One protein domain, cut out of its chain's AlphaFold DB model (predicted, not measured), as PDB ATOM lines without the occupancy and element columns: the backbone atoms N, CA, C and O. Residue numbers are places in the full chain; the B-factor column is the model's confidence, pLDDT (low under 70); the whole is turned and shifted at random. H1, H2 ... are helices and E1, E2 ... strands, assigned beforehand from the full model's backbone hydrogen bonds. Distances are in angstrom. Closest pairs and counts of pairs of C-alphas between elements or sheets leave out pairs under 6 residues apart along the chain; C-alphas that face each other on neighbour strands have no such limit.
ATOM      1  N   LEU A 102       4.100 -40.104  18.500       90.94
ATOM      2  CA  LEU A 102       5.416 -39.488  18.315       90.94
ATOM      3  C   LEU A 102       6.446 -40.578  18.008       90.94
ATOM      4  O   LEU A 102       6.563 -41.546  18.757       90.94
ATOM      5  N   GLN A 103       7.195 -40.404  16.926       93.12
ATOM      6  CA  GLN A 103       8.290 -41.282  16.527       93.12
ATOM      7  C   GLN A 103       9.485 -40.441  16.089       93.12
ATOM      8  O   GLN A 103       9.315 -39.376  15.504       93.12
ATOM      9  N   PHE A 104      10.687 -40.938  16.331       95.94
ATOM     10  CA  PHE A 104      11.933 -40.334  15.890       95.94
ATOM     11  C   PHE A 104      12.557 -41.167  14.771       95.94
ATOM     12  O   PHE A 104      12.397 -42.389  14.709       95.94
ATOM     13  N   VAL A 105      13.282 -40.505  13.881       95.56
ATOM     14  CA  VAL A 105      14.099 -41.149  12.850       95.56
ATOM     15  C   VAL A 105      15.466 -40.504  12.919       95.56
ATOM     16  O   VAL A 105      15.552 -39.278  12.975       95.56
ATOM     17  N   ALA A 106      16.511 -41.320  12.931       95.56
ATOM     18  CA  ALA A 106      17.873 -40.832  12.865       95.56
ATOM     19  C   ALA A 106      18.624 -41.565  11.757       95.56
ATOM     20  O   ALA A 106      18.493 -42.783  11.610       95.56
ATOM     21  N   ASP A 107      19.352 -40.798  10.956       93.25
ATOM     22  CA  ASP A 107      20.080 -41.291   9.792       93.25
ATOM     23  C   ASP A 107      21.308 -40.415   9.520       93.25
ATOM     24  O   ASP A 107      21.458 -39.330  10.095       93.25
ATOM     25  N   ASN A 108      22.191 -40.872   8.637       89.56
ATOM     26  CA  ASN A 108      23.334 -40.077   8.211       89.56
ATOM     27  C   ASN A 108      22.904 -38.816   7.448       89.56
ATOM     28  O   ASN A 108      22.004 -38.824   6.607       89.56
ATOM     29  N   VAL A 109      23.606 -37.719   7.721       86.56
ATOM     30  CA  VAL A 109      23.560 -36.496   6.927       86.56
ATOM     31  C   VAL A 109      24.929 -36.299   6.311       86.56
ATOM     32  O   VAL A 109      25.904 -36.018   7.008       86.56
ATOM     33  N   ASP A 110      24.963 -36.447   4.991       83.31
ATOM     34  CA  ASP A 110      26.155 -36.266   4.177       83.31
ATOM     35  C   ASP A 110      26.067 -34.950   3.406       83.31
ATOM     36  O   ASP A 110      25.160 -34.741   2.593       83.31
ATOM     37  N   HIS A 111      27.033 -34.063   3.631       76.94
ATOM     38  CA  HIS A 111      27.197 -32.851   2.835       76.94
ATOM     39  C   HIS A 111      28.624 -32.748   2.317       76.94
ATOM     40  O   HIS A 111      29.576 -32.862   3.084       76.94
ATOM     41  N   ASN A 112      28.782 -32.468   1.026       73.88
ATOM     42  CA  ASN A 112      30.079 -32.077   0.482       73.88
ATOM     43  C   ASN A 112      30.380 -30.668   0.997       73.88
ATOM     44  O   ASN A 112      29.702 -29.718   0.599       73.88
ATOM     45  N   ILE A 113      31.339 -30.546   1.914       67.75
ATOM     46  CA  ILE A 113      31.722 -29.237   2.458       67.75
ATOM     47  C   ILE A 113      32.668 -28.496   1.510       67.75
ATOM     48  O   ILE A 113      32.651 -27.268   1.497       67.75
ATOM     49  N   ASP A 114      33.404 -29.220   0.658       65.00
ATOM     50  CA  ASP A 114      34.065 -28.647  -0.514       65.00
ATOM     51  C   ASP A 114      33.258 -28.939  -1.789       65.00
ATOM     52  O   ASP A 114      33.091 -30.083  -2.224       65.00
ATOM     53  N   THR A 115      32.716 -27.885  -2.396       57.88
ATOM     54  CA  THR A 115      31.931 -27.983  -3.633       57.88
ATOM     55  C   THR A 115      32.787 -28.091  -4.897       57.88
ATOM     56  O   THR A 115      32.232 -28.385  -5.955       57.88
ATOM     57  N   ILE A 116      34.095 -27.812  -4.829       59.72
ATOM     58  CA  ILE A 116      34.955 -27.684  -6.018       59.72
ATOM     59  C   ILE A 116      35.580 -29.024  -6.408       59.72
ATOM     60  O   ILE A 116      35.567 -29.372  -7.590       59.72
ATOM     61  N   ASP A 117      36.110 -29.783  -5.448       69.38
ATOM     62  CA  ASP A 117      36.743 -31.085  -5.701       69.38
ATOM     63  C   ASP A 117      35.948 -32.279  -5.141       69.38
ATOM     64  O   ASP A 117      36.230 -33.425  -5.496       69.38
ATOM     65  N   GLY A 118      34.923 -32.018  -4.318       58.03
ATOM     66  CA  GLY A 118      34.115 -33.043  -3.659       58.03
ATOM     67  C   GLY A 118      34.839 -33.777  -2.527       58.03
ATOM     68  O   GLY A 118      34.324 -34.787  -2.046       58.03
ATOM     69  N   ASN A 119      36.015 -33.302  -2.105       51.88
ATOM     70  CA  ASN A 119      36.741 -33.837  -0.962       51.88
ATOM     71  C   ASN A 119      36.253 -33.178   0.332       51.88
ATOM     72  O   ASN A 119      35.780 -32.049   0.345       51.88
ATOM     73  N   ASN A 120      36.396 -33.889   1.449       61.97
ATOM     74  CA  ASN A 120      35.818 -33.531   2.745       61.97
ATOM     75  C   ASN A 120      34.279 -33.508   2.710       61.97
ATOM     76  O   ASN A 120      33.626 -32.597   2.201       61.97
ATOM     77  N   THR A 121      33.682 -34.538   3.299       65.25
ATOM     78  CA  THR A 121      32.239 -34.631   3.504       65.25
ATOM     79  C   THR A 121      31.944 -34.449   4.984       65.25
ATOM     80  O   THR A 121      32.493 -35.179   5.811       65.25
ATOM     81  N   PHE A 122      31.070 -33.504   5.331       78.88
ATOM     82  CA  PHE A 122      30.400 -33.537   6.625       78.88
ATOM     83  C   PHE A 122      29.600 -34.834   6.696       78.88
ATOM     84  O   PHE A 122      28.824 -35.120   5.785       78.88
ATOM     85  N   HIS A 123      29.829 -35.601   7.755       84.50
ATOM     86  CA  HIS A 123      29.208 -36.895   7.992       84.50
ATOM     87  C   HIS A 123      28.700 -36.912   9.432       84.50
ATOM     88  O   HIS A 123      29.401 -37.351  10.347       84.50
ATOM     89  N   GLY A 124      27.509 -36.350   9.625       89.62
ATOM     90  CA  GLY A 124      26.875 -36.178  10.930       89.62
ATOM     91  C   GLY A 124      25.606 -37.011  11.081       89.62
ATOM     92  O   GLY A 124      25.120 -37.615  10.124       89.62
ATOM     93  N   MET A 125      25.044 -37.029  12.290       93.62
ATOM     94  CA  MET A 125      23.741 -37.643  12.555       93.62
ATOM     95  C   MET A 125      22.632 -36.605  12.409       93.62
ATOM     96  O   MET A 125      22.574 -35.636  13.170       93.62
ATOM     97  N   GLY A 126      21.726 -36.837  11.465       93.56
ATOM     98  CA  GLY A 126      20.464 -36.116  11.365       93.56
ATOM     99  C   GLY A 126      19.389 -36.795  12.192       93.56
ATOM    100  O   GLY A 126      19.331 -38.021  12.264       93.56
ATOM    101  N   ILE A 127      18.515 -35.998  12.803       94.69
ATOM    102  CA  ILE A 127      17.394 -36.505  13.590       94.69
ATOM    103  C   ILE A 127      16.137 -35.733  13.193       94.69
ATOM    104  O   ILE A 127      16.140 -34.506  13.091       94.69
ATOM    105  N   ILE A 128      15.040 -36.452  12.990       94.25
ATOM    106  CA  ILE A 128      13.709 -35.871  12.814       94.25
ATOM    107  C   ILE A 128      12.734 -36.493  13.810       94.25
ATOM    108  O   ILE A 128      12.882 -37.649  14.212       94.25
ATOM    109  N   SER A 129      11.698 -35.742  14.170       93.25
ATOM    110  CA  SER A 129      10.516 -36.272  14.847       93.25
ATOM    111  C   SER A 129       9.299 -36.201  13.935       93.25
ATOM    112  O   SER A 129       9.017 -35.160  13.339       93.25
ATOM    113  N   CYS A 130       8.540 -37.285  13.890       91.75
ATOM    114  CA  CYS A 130       7.294 -37.433  13.161       91.75
ATOM    115  C   CYS A 130       6.141 -37.512  14.166       91.75
ATOM    116  O   CYS A 130       6.116 -38.409  15.010       91.75
ATOM    117  N   THR A 131       5.182 -36.590  14.073       89.94
ATOM    118  CA  THR A 131       3.973 -36.587  14.916       89.94
ATOM    119  C   THR A 131       2.729 -36.821  14.065       89.94
ATOM    120  O   THR A 131       2.571 -36.150  13.046       89.94
ATOM    121  N   THR A 132       1.846 -37.742  14.466       88.06
ATOM    122  CA  THR A 132       0.604 -38.068  13.731       88.06
ATOM    123  C   THR A 132      -0.599 -38.184  14.684       88.06
ATOM    124  O   THR A 132      -0.511 -38.983  15.612       88.06
ATOM    125  N   PRO A 133      -1.715 -37.452  14.476       87.00
ATOM    126  CA  PRO A 133      -1.848 -36.337  13.539       87.00
ATOM    127  C   PRO A 133      -0.772 -35.281  13.776       87.00
ATOM    128  O   PRO A 133      -0.229 -35.141  14.865       87.00
ATOM    129  N   GLY A 134      -0.419 -34.547  12.736       82.81
ATOM    130  CA  GLY A 134       0.477 -33.417  12.848       82.81
ATOM    131  C   GLY A 134      -0.183 -32.316  13.665       82.81
ATOM    132  O   GLY A 134      -1.318 -31.925  13.394       82.81
ATOM    133  N   VAL A 135       0.548 -31.768  14.632       72.19
ATOM    134  CA  VAL A 135       0.111 -30.557  15.323       72.19
ATOM    135  C   VAL A 135       0.346 -29.382  14.379       72.19
ATOM    136  O   VAL A 135       1.469 -28.885  14.261       72.19
ATOM    137  N   ILE A 136      -0.706 -28.943  13.686       60.00
ATOM    138  CA  ILE A 136      -0.689 -27.664  12.976       60.00
ATOM    139  C   ILE A 136      -0.758 -26.588  14.054       60.00
ATOM    140  O   ILE A 136      -1.836 -26.190  14.497       60.00
ATOM    141  N   LYS A 137       0.405 -26.118  14.506       57.62
ATOM    142  CA  LYS A 137       0.457 -24.854  15.232       57.62
ATOM    143  C   LYS A 137      -0.069 -23.810  14.240       57.62
ATOM    144  O   LYS A 137       0.492 -23.676  13.152       57.62
ATOM    145  N   SER A 138      -1.177 -23.135  14.567       52.56
ATOM    146  CA  SER A 138      -1.641 -21.945  13.835       52.56
ATOM    147  C   SER A 138      -0.432 -21.063  13.521       52.56
ATOM    148  O   SER A 138       0.471 -21.061  14.364       52.56
ATOM    149  N   LEU A 147      19.120 -12.663  17.701       72.62
ATOM    150  CA  LEU A 147      19.837 -13.775  18.315       72.62
ATOM    151  C   LEU A 147      21.320 -13.630  18.008       72.62
ATOM    152  O   LEU A 147      21.710 -13.360  16.868       72.62
ATOM    153  N   THR A 148      22.144 -13.836  19.022       78.50
ATOM    154  CA  THR A 148      23.590 -13.955  18.859       78.50
ATOM    155  C   THR A 148      23.959 -15.324  18.282       78.50
ATOM    156  O   THR A 148      23.212 -16.300  18.390       78.50
ATOM    157  N   THR A 149      25.142 -15.419  17.670       75.19
ATOM    158  CA  THR A 149      25.673 -16.699  17.178       75.19
ATOM    159  C   THR A 149      25.786 -17.729  18.305       75.19
ATOM    160  O   THR A 149      25.441 -18.888  18.099       75.19
ATOM    161  N   ASP A 150      26.196 -17.310  19.504       73.00
ATOM    162  CA  ASP A 150      26.375 -18.207  20.651       73.00
ATOM    163  C   ASP A 150      25.044 -18.782  21.155       73.00
ATOM    164  O   ASP A 150      24.973 -19.956  21.522       73.00
ATOM    165  N   GLU A 151      23.965 -17.994  21.120       71.69
ATOM    166  CA  GLU A 151      22.613 -18.465  21.448       71.69
ATOM    167  C   GLU A 151      22.104 -19.480  20.422       71.69
ATOM    168  O   GLU A 151      21.516 -20.494  20.799       71.69
ATOM    169  N   LEU A 152      22.376 -19.255  19.132       70.00
ATOM    170  CA  LEU A 152      22.031 -20.202  18.069       70.00
ATOM    171  C   LEU A 152      22.810 -21.512  18.199       70.00
ATOM    172  O   LEU A 152      22.220 -22.588  18.096       70.00
ATOM    173  N   VAL A 153      24.116 -21.428  18.460       66.81
ATOM    174  CA  VAL A 153      24.971 -22.601  18.689       66.81
ATOM    175  C   VAL A 153      24.487 -23.369  19.915       66.81
ATOM    176  O   VAL A 153      24.330 -24.583  19.848       66.81
ATOM    177  N   SER A 154      24.166 -22.672  21.006       70.94
ATOM    178  CA  SER A 154      23.663 -23.296  22.234       70.94
ATOM    179  C   SER A 154      22.306 -23.978  22.034       70.94
ATOM    180  O   SER A 154      22.085 -25.068  22.559       70.94
ATOM    181  N   ALA A 155      21.399 -23.372  21.262       68.62
ATOM    182  CA  ALA A 155      20.082 -23.940  20.963       68.62
ATOM    183  C   ALA A 155      20.143 -25.132  19.990       68.62
ATOM    184  O   ALA A 155      19.313 -26.036  20.066       68.62
ATOM    185  N   GLY A 156      21.118 -25.134  19.075       69.00
ATOM    186  CA  GLY A 156      21.347 -26.197  18.095       69.00
ATOM    187  C   GLY A 156      22.275 -27.319  18.572       69.00
ATOM    188  O   GLY A 156      22.591 -28.207  17.785       69.00
ATOM    189  N   HIS A 157      22.738 -27.292  19.824       77.88
ATOM    190  CA  HIS A 157      23.715 -28.253  20.326       77.88
ATOM    191  C   HIS A 157      23.054 -29.445  21.028       77.88
ATOM    192  O   HIS A 157      22.307 -29.293  21.998       77.88
ATOM    193  N   ILE A 158      23.399 -30.658  20.593       83.69
ATOM    194  CA  ILE A 158      23.124 -31.890  21.338       83.69
ATOM    195  C   ILE A 158      24.374 -32.264  22.126       83.69
ATOM    196  O   ILE A 158      25.454 -32.418  21.563       83.69
ATOM    197  N   ASN A 159      24.212 -32.460  23.435       85.94
ATOM    198  CA  ASN A 159      25.303 -32.925  24.285       85.94
ATOM    199  C   ASN A 159      25.798 -34.297  23.823       85.94
ATOM    200  O   ASN A 159      25.034 -35.265  23.798       85.94
ATOM    201  N   VAL A 160      27.089 -34.369  23.512       89.31
ATOM    202  CA  VAL A 160      27.776 -35.621  23.215       89.31
ATOM    203  C   VAL A 160      28.109 -36.331  24.522       89.31
ATOM    204  O   VAL A 160      28.768 -35.781  25.403       89.31
ATOM    205  N   PHE A 161      27.677 -37.579  24.622       89.44
ATOM    206  CA  PHE A 161      28.024 -38.488  25.698       89.44
ATOM    207  C   PHE A 161      28.926 -39.593  25.151       89.44
ATOM    208  O   PHE A 161      28.592 -40.259  24.170       89.44
ATOM    209  N   HIS A 162      30.071 -39.806  25.797       90.00
ATOM    210  CA  HIS A 162      30.983 -40.882  25.424       90.00
ATOM    211  C   HIS A 162      30.423 -42.238  25.846       90.00
ATOM    212  O   HIS A 162      30.073 -42.436  27.010       90.00
ATOM    213  N   TYR A 163      30.376 -43.178  24.904       85.50
ATOM    214  CA  TYR A 163      29.989 -44.555  25.184       85.50
ATOM    215  C   TYR A 163      31.224 -45.386  25.547       85.50
ATOM    216  O   TYR A 163      32.135 -45.530  24.733       85.50
ATOM    217  N   ASN A 164      31.254 -45.948  26.760       81.81
ATOM    218  CA  ASN A 164      32.322 -46.843  27.204       81.81
ATOM    219  C   ASN A 164      31.833 -48.301  27.205       81.81
ATOM    220  O   ASN A 164      30.984 -48.679  28.014       81.81
ATOM    221  N   SER A 165      32.391 -49.125  26.315       67.56
ATOM    222  CA  SER A 165      32.043 -50.544  26.174       67.56
ATOM    223  C   SER A 165      32.360 -51.386  27.409       67.56
ATOM    224  O   SER A 165      31.698 -52.396  27.636       67.56
ATOM    225  N   ASP A 166      33.335 -50.975  28.222       63.59
ATOM    226  CA  ASP A 166      33.860 -51.784  29.328       63.59
ATOM    227  C   ASP A 166      32.929 -51.787  30.551       63.59
ATOM    228  O   ASP A 166      33.001 -52.679  31.395       63.59
ATOM    229  N   GLN A 167      32.016 -50.814  30.636       54.66
ATOM    230  CA  GLN A 167      31.001 -50.730  31.694       54.66
ATOM    231  C   GLN A 167      29.742 -51.552  31.380       54.66
ATOM    232  O   GLN A 167      28.970 -51.872  32.282       54.66
ATOM    233  N   VAL A 168      29.544 -51.936  30.116       54.41
ATOM    234  CA  VAL A 168      28.360 -52.651  29.624       54.41
ATOM    235  C   VAL A 168      28.767 -54.087  29.306       54.41
ATOM    236  O   VAL A 168      28.792 -54.512  28.153       54.41
ATOM    237  N   GLY A 169      29.170 -54.841  30.334       53.72
ATOM    238  CA  GLY A 169      29.622 -56.225  30.165       53.72
ATOM    239  C   GLY A 169      28.637 -57.024  29.309       53.72
ATOM    240  O   GLY A 169      27.464 -57.056  29.656       53.72
ATOM    241  N   ASN A 170      29.104 -57.588  28.183       56.09
ATOM    242  CA  ASN A 170      28.434 -58.460  27.194       56.09
ATOM    243  C   ASN A 170      26.893 -58.599  27.273       56.09
ATOM    244  O   ASN A 170      26.359 -59.694  27.133       56.09
ATOM    245  N   SER A 171      26.136 -57.513  27.448       61.44
ATOM    246  CA  SER A 171      24.697 -57.602  27.755       61.44
ATOM    247  C   SER A 171      23.910 -58.160  26.569       61.44
ATOM    248  O   SER A 171      22.872 -58.795  26.733       61.44
ATOM    249  N   PHE A 172      24.482 -58.048  25.371       64.88
ATOM    250  CA  PHE A 172      23.989 -58.669  24.150       64.88
ATOM    251  C   PHE A 172      23.923 -60.209  24.219       64.88
ATOM    252  O   PHE A 172      23.011 -60.798  23.647       64.88
ATOM    253  N   THR A 173      24.816 -60.888  24.958       63.88
ATOM    254  CA  THR A 173      24.756 -62.360  25.105       63.88
ATOM    255  C   THR A 173      23.565 -62.821  25.945       63.88
ATOM    256  O   THR A 173      23.178 -63.987  25.881       63.88
ATOM    257  N   SER A 174      22.957 -61.910  26.713       65.69
ATOM    258  CA  SER A 174      21.743 -62.179  27.483       65.69
ATOM    259  C   SER A 174      20.458 -62.055  26.656       65.69
ATOM    260  O   SER A 174      19.389 -62.444  27.138       65.69
ATOM    261  N   LEU A 175      20.540 -61.553  25.415       72.75
ATOM    262  CA  LEU A 175      19.377 -61.335  24.565       72.75
ATOM    263  C   LEU A 175      18.762 -62.678  24.167       72.75
ATOM    264  O   LEU A 175      19.362 -63.500  23.473       72.75
ATOM    265  N   ARG A 176      17.536 -62.914  24.636       73.69
ATOM    266  CA  ARG A 176      16.787 -64.131  24.330       73.69
ATOM    267  C   ARG A 176      15.848 -63.862  23.171       73.69
ATOM    268  O   ARG A 176      14.849 -63.163  23.321       73.69
ATOM    269  N   PHE A 177      16.149 -64.461  22.027       76.56
ATOM    270  CA  PHE A 177      15.231 -64.476  20.899       76.56
ATOM    271  C   PHE A 177      14.019 -65.333  21.250       76.56
ATOM    272  O   PHE A 177      14.144 -66.497  21.634       76.56
ATOM    273  N   LEU A 224      -2.725 -36.015   8.710       84.50
ATOM    274  CA  LEU A 224      -1.432 -35.772   8.065       84.50
ATOM    275  C   LEU A 224      -0.332 -35.682   9.126       84.50
ATOM    276  O   LEU A 224      -0.492 -34.921  10.071       84.50
ATOM    277  N   SER A 225       0.778 -36.400   8.965       86.75
ATOM    278  CA  SER A 225       1.924 -36.292   9.872       86.75
ATOM    279  C   SER A 225       2.625 -34.933   9.755       86.75
ATOM    280  O   SER A 225       2.765 -34.393   8.659       86.75
ATOM    281  N   ASN A 226       3.126 -34.409  10.873       88.50
ATOM    282  CA  ASN A 226       4.073 -33.294  10.898       88.50
ATOM    283  C   ASN A 226       5.496 -33.832  11.104       88.50
ATOM    284  O   ASN A 226       5.712 -34.656  11.996       88.50
ATOM    285  N   VAL A 227       6.452 -33.363  10.302       90.38
ATOM    286  CA  VAL A 227       7.873 -33.722  10.396       90.38
ATOM    287  C   VAL A 227       8.643 -32.500  10.876       90.38
ATOM    288  O   VAL A 227       8.625 -31.456  10.232       90.38
ATOM    289  N   THR A 228       9.311 -32.631  12.016       89.19
ATOM    290  CA  THR A 228      10.153 -31.579  12.595       89.19
ATOM    291  C   THR A 228      11.604 -32.024  12.551       89.19
ATOM    292  O   THR A 228      11.930 -33.113  13.020       89.19
ATOM    293  N   PHE A 229      12.464 -31.181  11.984       88.50
ATOM    294  CA  PHE A 229      13.909 -31.373  12.031       88.50
ATOM    295  C   PHE A 229      14.420 -31.023  13.424       88.50
ATOM    296  O   PHE A 229      14.089 -29.964  13.960       88.50
ATOM    297  N   LEU A 230      15.195 -31.929  14.007       89.44
ATOM    298  CA  LEU A 230      15.855 -31.738  15.291       89.44
ATOM    299  C   LEU A 230      17.333 -31.400  15.051       89.44
ATOM    300  O   LEU A 230      17.827 -31.588  13.933       89.44
ATOM    301  N   PRO A 231      18.043 -30.869  16.059       88.88
ATOM    302  CA  PRO A 231      19.441 -30.521  15.881       88.88
ATOM    303  C   PRO A 231      20.288 -31.737  15.485       88.88
ATOM    304  O   PRO A 231      19.968 -32.877  15.828       88.88
ATOM    305  N   MET A 232      21.355 -31.490  14.730       89.62
ATOM    306  CA  MET A 232      22.263 -32.537  14.262       89.62
ATOM    307  C   MET A 232      23.362 -32.794  15.291       89.62
ATOM    308  O   MET A 232      23.734 -31.903  16.054       89.62
ATOM    309  N   ILE A 233      23.917 -34.003  15.273       89.94
ATOM    310  CA  ILE A 233      25.145 -34.316  16.007       89.94
ATOM    311  C   ILE A 233      26.297 -34.295  15.009       89.94
ATOM    312  O   ILE A 233      26.311 -35.088  14.064       89.94
ATOM    313  N   ASP A 234      27.266 -33.407  15.232       88.94
ATOM    314  CA  ASP A 234      28.517 -33.348  14.468       88.94
ATOM    315  C   ASP A 234      29.487 -34.444  14.933       88.94
ATOM    316  O   ASP A 234      30.533 -34.208  15.535       88.94
ATOM    317  N   LEU A 235      29.057 -35.687  14.739       88.75
ATOM    318  CA  LEU A 235      29.836 -36.893  14.953       88.75
ATOM    319  C   LEU A 235      29.460 -37.905  13.891       88.75
ATOM    320  O   LEU A 235      28.286 -38.043  13.541       88.75
ATOM    321  N   ASN A 236      30.452 -38.691  13.481       90.38
ATOM    322  CA  ASN A 236      30.246 -39.811  12.580       90.38
ATOM    323  C   ASN A 236      29.110 -40.713  13.116       90.38
ATOM    324  O   ASN A 236      29.252 -41.256  14.216       90.38
ATOM    325  N   PRO A 237      28.006 -40.916  12.370       90.19
ATOM    326  CA  PRO A 237      26.901 -41.785  12.774       90.19
ATOM    327  C   PRO A 237      27.325 -43.201  13.150       90.19
ATOM    328  O   PRO A 237      26.699 -43.839  13.991       90.19
ATOM    329  N   SER A 238      28.412 -43.702  12.561       88.38
ATOM    330  CA  SER A 238      28.960 -45.012  12.894       88.38
ATOM    331  C   SER A 238      29.680 -45.067  14.248       88.38
ATOM    332  O   SER A 238      29.999 -46.170  14.695       88.38
ATOM    333  N   ASP A 239      29.934 -43.949  14.921       92.00
ATOM    334  CA  ASP A 239      30.476 -43.947  16.280       92.00
ATOM    335  C   ASP A 239      29.400 -44.384  17.294       92.00
ATOM    336  O   ASP A 239      28.277 -43.877  17.305       92.00
ATOM    337  N   MET A 240      29.750 -45.312  18.190       91.50
ATOM    338  CA  MET A 240      28.872 -45.744  19.284       91.50
ATOM    339  C   MET A 240      28.467 -44.583  20.199       91.50
ATOM    340  O   MET A 240      27.327 -44.536  20.652       91.50
ATOM    341  N   SER A 241      29.364 -43.622  20.434       92.88
ATOM    342  CA  SER A 241      29.081 -42.411  21.214       92.88
ATOM    343  C   SER A 241      28.052 -41.522  20.511       92.88
ATOM    344  O   SER A 241      27.195 -40.939  21.174       92.88
ATOM    345  N   CYS A 242      28.069 -41.462  19.175       94.56
ATOM    346  CA  CYS A 242      27.075 -40.723  18.393       94.56
ATOM    347  C   CYS A 242      25.680 -41.353  18.534       94.56
ATOM    348  O   CYS A 242      24.711 -40.675  18.893       94.56
ATOM    349  N   VAL A 243      25.582 -42.676  18.358       94.38
ATOM    350  CA  VAL A 243      24.325 -43.429  18.530       94.38
ATOM    351  C   VAL A 243      23.820 -43.320  19.974       94.38
ATOM    352  O   VAL A 243      22.640 -43.071  20.209       94.38
ATOM    353  N   TYR A 244      24.707 -43.439  20.962       93.88
ATOM    354  CA  TYR A 244      24.367 -43.306  22.379       93.88
ATOM    355  C   TYR A 244      23.841 -41.908  22.728       93.88
ATOM    356  O   TYR A 244      22.789 -41.781  23.363       93.88
ATOM    357  N   SER A 245      24.514 -40.860  22.246       94.38
ATOM    358  CA  SER A 245      24.079 -39.467  22.411       94.38
ATOM    359  C   SER A 245      22.709 -39.230  21.778       94.38
ATOM    360  O   SER A 245      21.837 -38.623  22.399       94.38
ATOM    361  N   THR A 246      22.481 -39.801  20.591       95.81
ATOM    362  CA  THR A 246      21.185 -39.777  19.896       95.81
ATOM    363  C   THR A 246      20.082 -40.402  20.754       95.81
ATOM    364  O   THR A 246      19.023 -39.802  20.940       95.81
ATOM    365  N   LEU A 247      20.326 -41.579  21.341       95.38
ATOM    366  CA  LEU A 247      19.351 -42.277  22.188       95.38
ATOM    367  C   LEU A 247      19.031 -41.507  23.481       95.38
ATOM    368  O   LEU A 247      17.866 -41.453  23.892       95.38
ATOM    369  N   LYS A 248      20.035 -40.884  24.115       93.50
ATOM    370  CA  LYS A 248      19.839 -40.028  25.303       93.50
ATOM    371  C   LYS A 248      19.031 -38.779  24.958       93.50
ATOM    372  O   LYS A 248      18.100 -38.441  25.689       93.50
ATOM    373  N   PHE A 249      19.350 -38.132  23.837       93.62
ATOM    374  CA  PHE A 249      18.613 -36.976  23.337       93.62
ATOM    375  C   PHE A 249      17.146 -37.328  23.076       93.62
ATOM    376  O   PHE A 249      16.256 -36.722  23.665       93.62
ATOM    377  N   VAL A 250      16.882 -38.383  22.302       94.19
ATOM    378  CA  VAL A 250      15.518 -38.834  21.994       94.19
ATOM    379  C   VAL A 250      14.744 -39.244  23.246       94.19
ATOM    380  O   VAL A 250      13.558 -38.941  23.361       94.19
ATOM    381  N   SER A 251      15.397 -39.882  24.221       93.62
ATOM    382  CA  SER A 251      14.763 -40.203  25.506       93.62
ATOM    383  C   SER A 251      14.301 -38.954  26.250       93.62
ATOM    384  O   SER A 251      13.193 -38.926  26.787       93.62
ATOM    385  N   LYS A 252      15.141 -37.914  26.266       91.19
ATOM    386  CA  LYS A 252      14.823 -36.625  26.880       91.19
ATOM    387  C   LYS A 252      13.687 -35.924  26.128       91.19
ATOM    388  O   LYS A 252      12.712 -35.533  26.764       91.19
ATOM    389  N   GLU A 253      13.754 -35.860  24.801       90.19
ATOM    390  CA  GLU A 253      12.707 -35.259  23.966       90.19
ATOM    391  C   GLU A 253      11.355 -35.960  24.138       90.19
ATOM    392  O   GLU A 253      10.332 -35.314  24.372       90.19
ATOM    393  N   ALA A 254      11.333 -37.294  24.126       91.31
ATOM    394  CA  ALA A 254      10.109 -38.059  24.346       91.31
ATOM    395  C   ALA A 254       9.514 -37.823  25.748       91.31
ATOM    396  O   ALA A 254       8.289 -37.773  25.899       91.31
ATOM    397  N   SER A 255      10.365 -37.622  26.765       90.19
ATOM    398  CA  SER A 255       9.927 -37.348  28.139       90.19
ATOM    399  C   SER A 255       9.168 -36.023  28.266       90.19
ATOM    400  O   SER A 255       8.185 -35.968  29.003       90.19
ATOM    401  N   TYR A 256       9.525 -34.996  27.482       87.94
ATOM    402  CA  TYR A 256       8.789 -33.726  27.450       87.94
ATOM    403  C   TYR A 256       7.352 -33.884  26.950       87.94
ATOM    404  O   TYR A 256       6.468 -33.129  27.347       87.94
ATOM    405  N   HIS A 257       7.101 -34.902  26.129       86.56
ATOM    406  CA  HIS A 257       5.774 -35.228  25.619       86.56
ATOM    407  C   HIS A 257       5.087 -36.365  26.389       86.56
ATOM    408  O   HIS A 257       4.009 -36.798  25.986       86.56
ATOM    409  N   ASN A 258       5.690 -36.855  27.480       87.56
ATOM    410  CA  ASN A 258       5.228 -38.022  28.234       87.56
ATOM    411  C   ASN A 258       5.008 -39.258  27.336       87.56
ATOM    412  O   ASN A 258       3.996 -39.958  27.437       87.56
ATOM    413  N   ARG A 259       5.941 -39.499  26.404       89.25
ATOM    414  CA  ARG A 259       5.890 -40.602  25.436       89.25
ATOM    415  C   ARG A 259       7.044 -41.572  25.610       89.25
ATOM    416  O   ARG A 259       8.142 -41.203  26.017       89.25
ATOM    417  N   THR A 260       6.795 -42.822  25.233       91.94
ATOM    418  CA  THR A 260       7.860 -43.803  25.037       91.94
ATOM    419  C   THR A 260       8.706 -43.380  23.833       91.94
ATOM    420  O   THR A 260       8.142 -43.170  22.756       91.94
ATOM    421  N   PRO A 261      10.034 -43.250  23.977       94.31
ATOM    422  CA  PRO A 261      10.910 -42.943  22.855       94.31
ATOM    423  C   PRO A 261      10.930 -44.118  21.873       94.31
ATOM    424  O   PRO A 261      11.434 -45.192  22.195       94.31
ATOM    425  N   VAL A 262      10.380 -43.911  20.675       95.06
ATOM    426  CA  VAL A 262      10.457 -44.858  19.554       95.06
ATOM    427  C   VAL A 262      11.344 -44.248  18.483       95.06
ATOM    428  O   VAL A 262      11.015 -43.181  17.972       95.06
ATOM    429  N   ILE A 263      12.441 -44.913  18.126       96.06
ATOM    430  CA  ILE A 263      13.379 -44.437  17.104       96.06
ATOM    431  C   ILE A 263      13.618 -45.495  16.032       96.06
ATOM    432  O   ILE A 263      13.775 -46.677  16.339       96.06
ATOM    433  N   THR A 264      13.661 -45.068  14.770       95.44
ATOM    434  CA  THR A 264      14.112 -45.907  13.657       95.44
ATOM    435  C   THR A 264      15.491 -45.516  13.163       95.44
ATOM    436  O   THR A 264      15.773 -44.327  13.020       95.44
ATOM    437  N   PHE A 265      16.275 -46.532  12.820       94.69
ATOM    438  CA  PHE A 265      17.594 -46.423  12.208       94.69
ATOM    439  C   PHE A 265      17.677 -47.286  10.950       94.69
ATOM    440  O   PHE A 265      16.938 -48.267  10.818       94.69
ATOM    441  N   ASP A 266      18.610 -46.979  10.053       91.44
ATOM    442  CA  ASP A 266      19.058 -47.957   9.067       91.44
ATOM    443  C   ASP A 266      19.663 -49.201   9.755       91.44
ATOM    444  O   ASP A 266      19.832 -49.267  10.975       91.44
ATOM    445  N   GLN A 267      19.951 -50.244   8.989       87.56
ATOM    446  CA  GLN A 267      20.363 -51.521   9.561       87.56
ATOM    447  C   GLN A 267      21.694 -51.476  10.346       87.56
ATOM    448  O   GLN A 267      21.731 -52.006  11.461       87.56
ATOM    449  N   PRO A 268      22.790 -50.892   9.821       88.88
ATOM    450  CA  PRO A 268      24.033 -50.752  10.576       88.88
ATOM    451  C   PRO A 268      23.868 -50.001  11.902       88.88
ATOM    452  O   PRO A 268      24.405 -50.440  12.923       88.88
ATOM    453  N   LEU A 269      23.122 -48.893  11.912       92.44
ATOM    454  CA  LEU A 269      22.911 -48.096  13.120       92.44
ATOM    455  C   LEU A 269      21.932 -48.767  14.087       92.44
ATOM    456  O   LEU A 269      22.137 -48.715  15.301       92.44
ATOM    457  N   TYR A 270      20.928 -49.476  13.568       92.62
ATOM    458  CA  TYR A 270      20.001 -50.282  14.358       92.62
ATOM    459  C   TYR A 270      20.737 -51.305  15.229       92.62
ATOM    460  O   TYR A 270      20.454 -51.408  16.422       92.62
ATOM    461  N   TRP A 271      21.724 -52.015  14.670       88.19
ATOM    462  CA  TRP A 271      22.528 -52.975  15.432       88.19
ATOM    463  C   TRP A 271      23.276 -52.319  16.597       88.19
ATOM    464  O   TRP A 271      23.263 -52.839  17.711       88.19
ATOM    465  N   LYS A 272      23.876 -51.147  16.369       89.94
ATOM    466  CA  LYS A 272      24.583 -50.384  17.409       89.94
ATOM    467  C   LYS A 272      23.629 -49.881  18.489       89.94
ATOM    468  O   LYS A 272      23.909 -50.022  19.677       89.94
ATOM    469  N   ALA A 273      22.475 -49.358  18.083       92.00
ATOM    470  CA  ALA A 273      21.437 -48.902  18.997       92.00
ATOM    471  C   ALA A 273      20.878 -50.054  19.849       92.00
ATOM    472  O   ALA A 273      20.676 -49.887  21.052       92.00
ATOM    473  N   LEU A 274      20.696 -51.245  19.268       88.50
ATOM    474  CA  LEU A 274      20.348 -52.447  20.023       88.50
ATOM    475  C   LEU A 274      21.417 -52.794  21.059       88.50
ATOM    476  O   LEU A 274      21.078 -52.996  22.219       88.50
ATOM    477  N   MET A 275      22.700 -52.825  20.681       86.06
ATOM    478  CA  MET A 275      23.786 -53.137  21.621       86.06
ATOM    479  C   MET A 275      23.790 -52.206  22.839       86.06
ATOM    480  O   MET A 275      23.987 -52.672  23.958       86.06
ATOM    481  N   ILE A 276      23.523 -50.916  22.622       87.94
ATOM    482  CA  ILE A 276      23.422 -49.912  23.686       87.94
ATOM    483  C   ILE A 276      22.194 -50.171  24.569       87.94
ATOM    484  O   ILE A 276      22.313 -50.242  25.788       87.94
ATOM    485  N   THR A 277      21.016 -50.336  23.961       88.12
ATOM    486  CA  THR A 277      19.736 -50.485  24.685       88.12
ATOM    487  C   THR A 277      19.568 -51.833  25.390       88.12
ATOM    488  O   THR A 277      18.710 -51.958  26.258       88.12
ATOM    489  N   CYS A 278      20.396 -52.832  25.058       79.38
ATOM    490  CA  CYS A 278      20.507 -54.081  25.817       79.38
ATOM    491  C   CYS A 278      21.146 -53.894  27.201       79.38
ATOM    492  O   CYS A 278      20.988 -54.766  28.055       79.38
ATOM    493  N   GLY A 279      21.899 -52.811  27.416       74.50
ATOM    494  CA  GLY A 279      22.394 -52.438  28.738       74.50
ATOM    495  C   GLY A 279      21.284 -51.874  29.634       74.50
ATOM    496  O   GLY A 279      20.127 -51.750  29.236       74.50
ATOM    497  N   GLU A 280      21.617 -51.490  30.870       69.06
ATOM    498  CA  GLU A 280      20.645 -50.801  31.737       69.06
ATOM    499  C   GLU A 280      20.312 -49.385  31.244       69.06
ATOM    500  O   GLU A 280      19.224 -48.860  31.508       69.06
ATOM    501  N   GLU A 281      21.241 -48.765  30.518       71.44
ATOM    502  CA  GLU A 281      21.086 -47.422  29.984       71.44
ATOM    503  C   GLU A 281      20.220 -47.405  28.721       71.44
ATOM    504  O   GLU A 281      20.364 -48.238  27.835       71.44
ATOM    505  N   CYS A 282      19.309 -46.430  28.618       83.31
ATOM    506  CA  CYS A 282      18.388 -46.284  27.481       83.31
ATOM    507  C   CYS A 282      17.470 -47.502  27.231       83.31
ATOM    508  O   CYS A 282      16.837 -47.577  26.181       83.31
ATOM    509  N   LYS A 283      17.312 -48.415  28.205       83.81
ATOM    510  CA  LYS A 283      16.414 -49.588  28.125       83.81
ATOM    511  C   LYS A 283      14.941 -49.259  27.852       83.81
ATOM    512  O   LYS A 283      14.149 -50.128  27.509       83.81
ATOM    513  N   ASN A 284      14.548 -48.007  28.075       88.44
ATOM    514  CA  ASN A 284      13.208 -47.486  27.816       88.44
ATOM    515  C   ASN A 284      12.996 -47.059  26.352       88.44
ATOM    516  O   ASN A 284      11.873 -46.700  25.998       88.44
ATOM    517  N   VAL A 285      14.047 -47.063  25.525       93.94
ATOM    518  CA  VAL A 285      13.977 -46.722  24.102       93.94
ATOM    519  C   VAL A 285      13.595 -47.941  23.278       93.94
ATOM    520  O   VAL A 285      14.257 -48.974  23.314       93.94
ATOM    521  N   VAL A 286      12.539 -47.793  22.484       93.25
ATOM    522  CA  VAL A 286      12.122 -48.785  21.497       93.25
ATOM    523  C   VAL A 286      12.842 -48.488  20.187       93.25
ATOM    524  O   VAL A 286      12.521 -47.528  19.484       93.25
ATOM    525  N   VAL A 287      13.819 -49.325  19.857       93.38
ATOM    526  CA  VAL A 287      14.581 -49.238  18.608       93.38
ATOM    527  C   VAL A 287      13.892 -50.085  17.535       93.38
ATOM    528  O   VAL A 287      13.542 -51.240  17.777       93.38
ATOM    529  N   ARG A 288      13.695 -49.529  16.336       91.75
ATOM    530  CA  ARG A 288      13.095 -50.213  15.178       91.75
ATOM    531  C   ARG A 288      14.002 -50.123  13.950       91.75
ATOM    532  O   ARG A 288      14.687 -49.123  13.747       91.75
ATOM    533  N   LEU A 289      13.967 -51.145  13.098       90.06
ATOM    534  CA  LEU A 289      14.559 -51.062  11.761       90.06
ATOM    535  C   LEU A 289      13.769 -50.066  10.904       90.06
ATOM    536  O   LEU A 289      12.537 -50.053  10.914       90.06
ATOM    537  N   GLY A 290      14.486 -49.238  10.151       90.88
ATOM    538  CA  GLY A 290      13.920 -48.251   9.247       90.88
ATOM    539  C   GLY A 290      13.170 -48.923   8.101       90.88
ATOM    540  O   GLY A 290      13.761 -49.637   7.284       90.88
TER     541      GLY A 290
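This is residues 102 to 138, 147 to 177 and 224 to 290 of the 471 residues of an uncharacterized protein of Mytilus galloprovincialis (UniProt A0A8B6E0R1). What would one see first? A strongly twisted five-stranded sheet forms a wall, with H3 and H4 both over one face, steeply tilted to each other at 69.5 degrees, and no named helix on the other face. A long stretch, residues 156 to 170, runs from H1, whose residues 149 to 154 stick out, past H3 to H2 near H4. What is it made of? The printed part has 135 residues, with four named helices and five named strands in the order E1 E2 H1 H2 E3 H3 E4 H4 E5, of mixed class; the mixed sheet runs E3 E2 E1 E4 E5. How large is it? It is compact, with a radius of gyration of the C-alphas of 16.2 A and spans of 47 by 43 by 28 A.

Where are the elements before the second cut? E1, residues 102 to 112, begins at C-alpha 102 (5.416, -39.488, 18.315) and is 31.3 A long; E2, residues 121 to 132, is 33.4 A long. H1 is residues 149 to 155 and H2 residues 171 to 174. What follows? E3, residues 226 to 233, is 21.7 A long, and H3, residues 240 to 256, 24.8 A. E4 is residues 262 to 265, H4, residues 267 to 277, is 15.2 A long, and E5, residues 286 to 289, ends at C-alpha 289 (14.559, -51.062, 11.761).

How do the strands pair? The hairpin E1 and E2 is antiparallel, with N 105 and O 128 at 2.9 A, as are E2 and E3, with N 228 and O 129 at 2.9 A. E4 is parallel to E1, with N 264 and O 104 at 3.0 A, and to E5, with N 263 and O 286 at 2.9 A. How do the helices sit? H3 and H4 are on the same face, two layers with the sheet; H4 runs along the strands over E4 and E5 at a height over the sheet of 8.1 A. H3 touches H4 with residues 240 to 247 alone, closest at the C-alphas of Val 243 and Ala 273, 6.2 A, the same way at a steep tilt of 69.5 degrees, only just short of about perpendicular. H1 and H2 are not on the sheet; H2 is close but not clearly touching H4, the closest C-alphas being those of Phe 172 and Met 275, 6.1 A. Which crossovers join parallel strands? E4, H4, E5 is a strand-helix-strand unit, two parallel neighbour strands with a helix between, and E3, H3, E4 a split one, with E2 and E1 between its strands; both crossovers are right-handed. Are the helix backbones whole? Every O i to N i+4 pair is within hydrogen-bond range in H1 and H3, and 6 of 7 in H4; H2 is too short for such a pair.

Where is the chain cut? Residues 139 to 146 and 178 to 223 are not printed, with C-alpha gaps of 23.4 A and 35.6 A. Which link is long, and where is confidence low? Of the links printed whole, H1 to H2 is long; 26 residues are under 70 in pLDDT, among them 113 to 121 and 165 to 174.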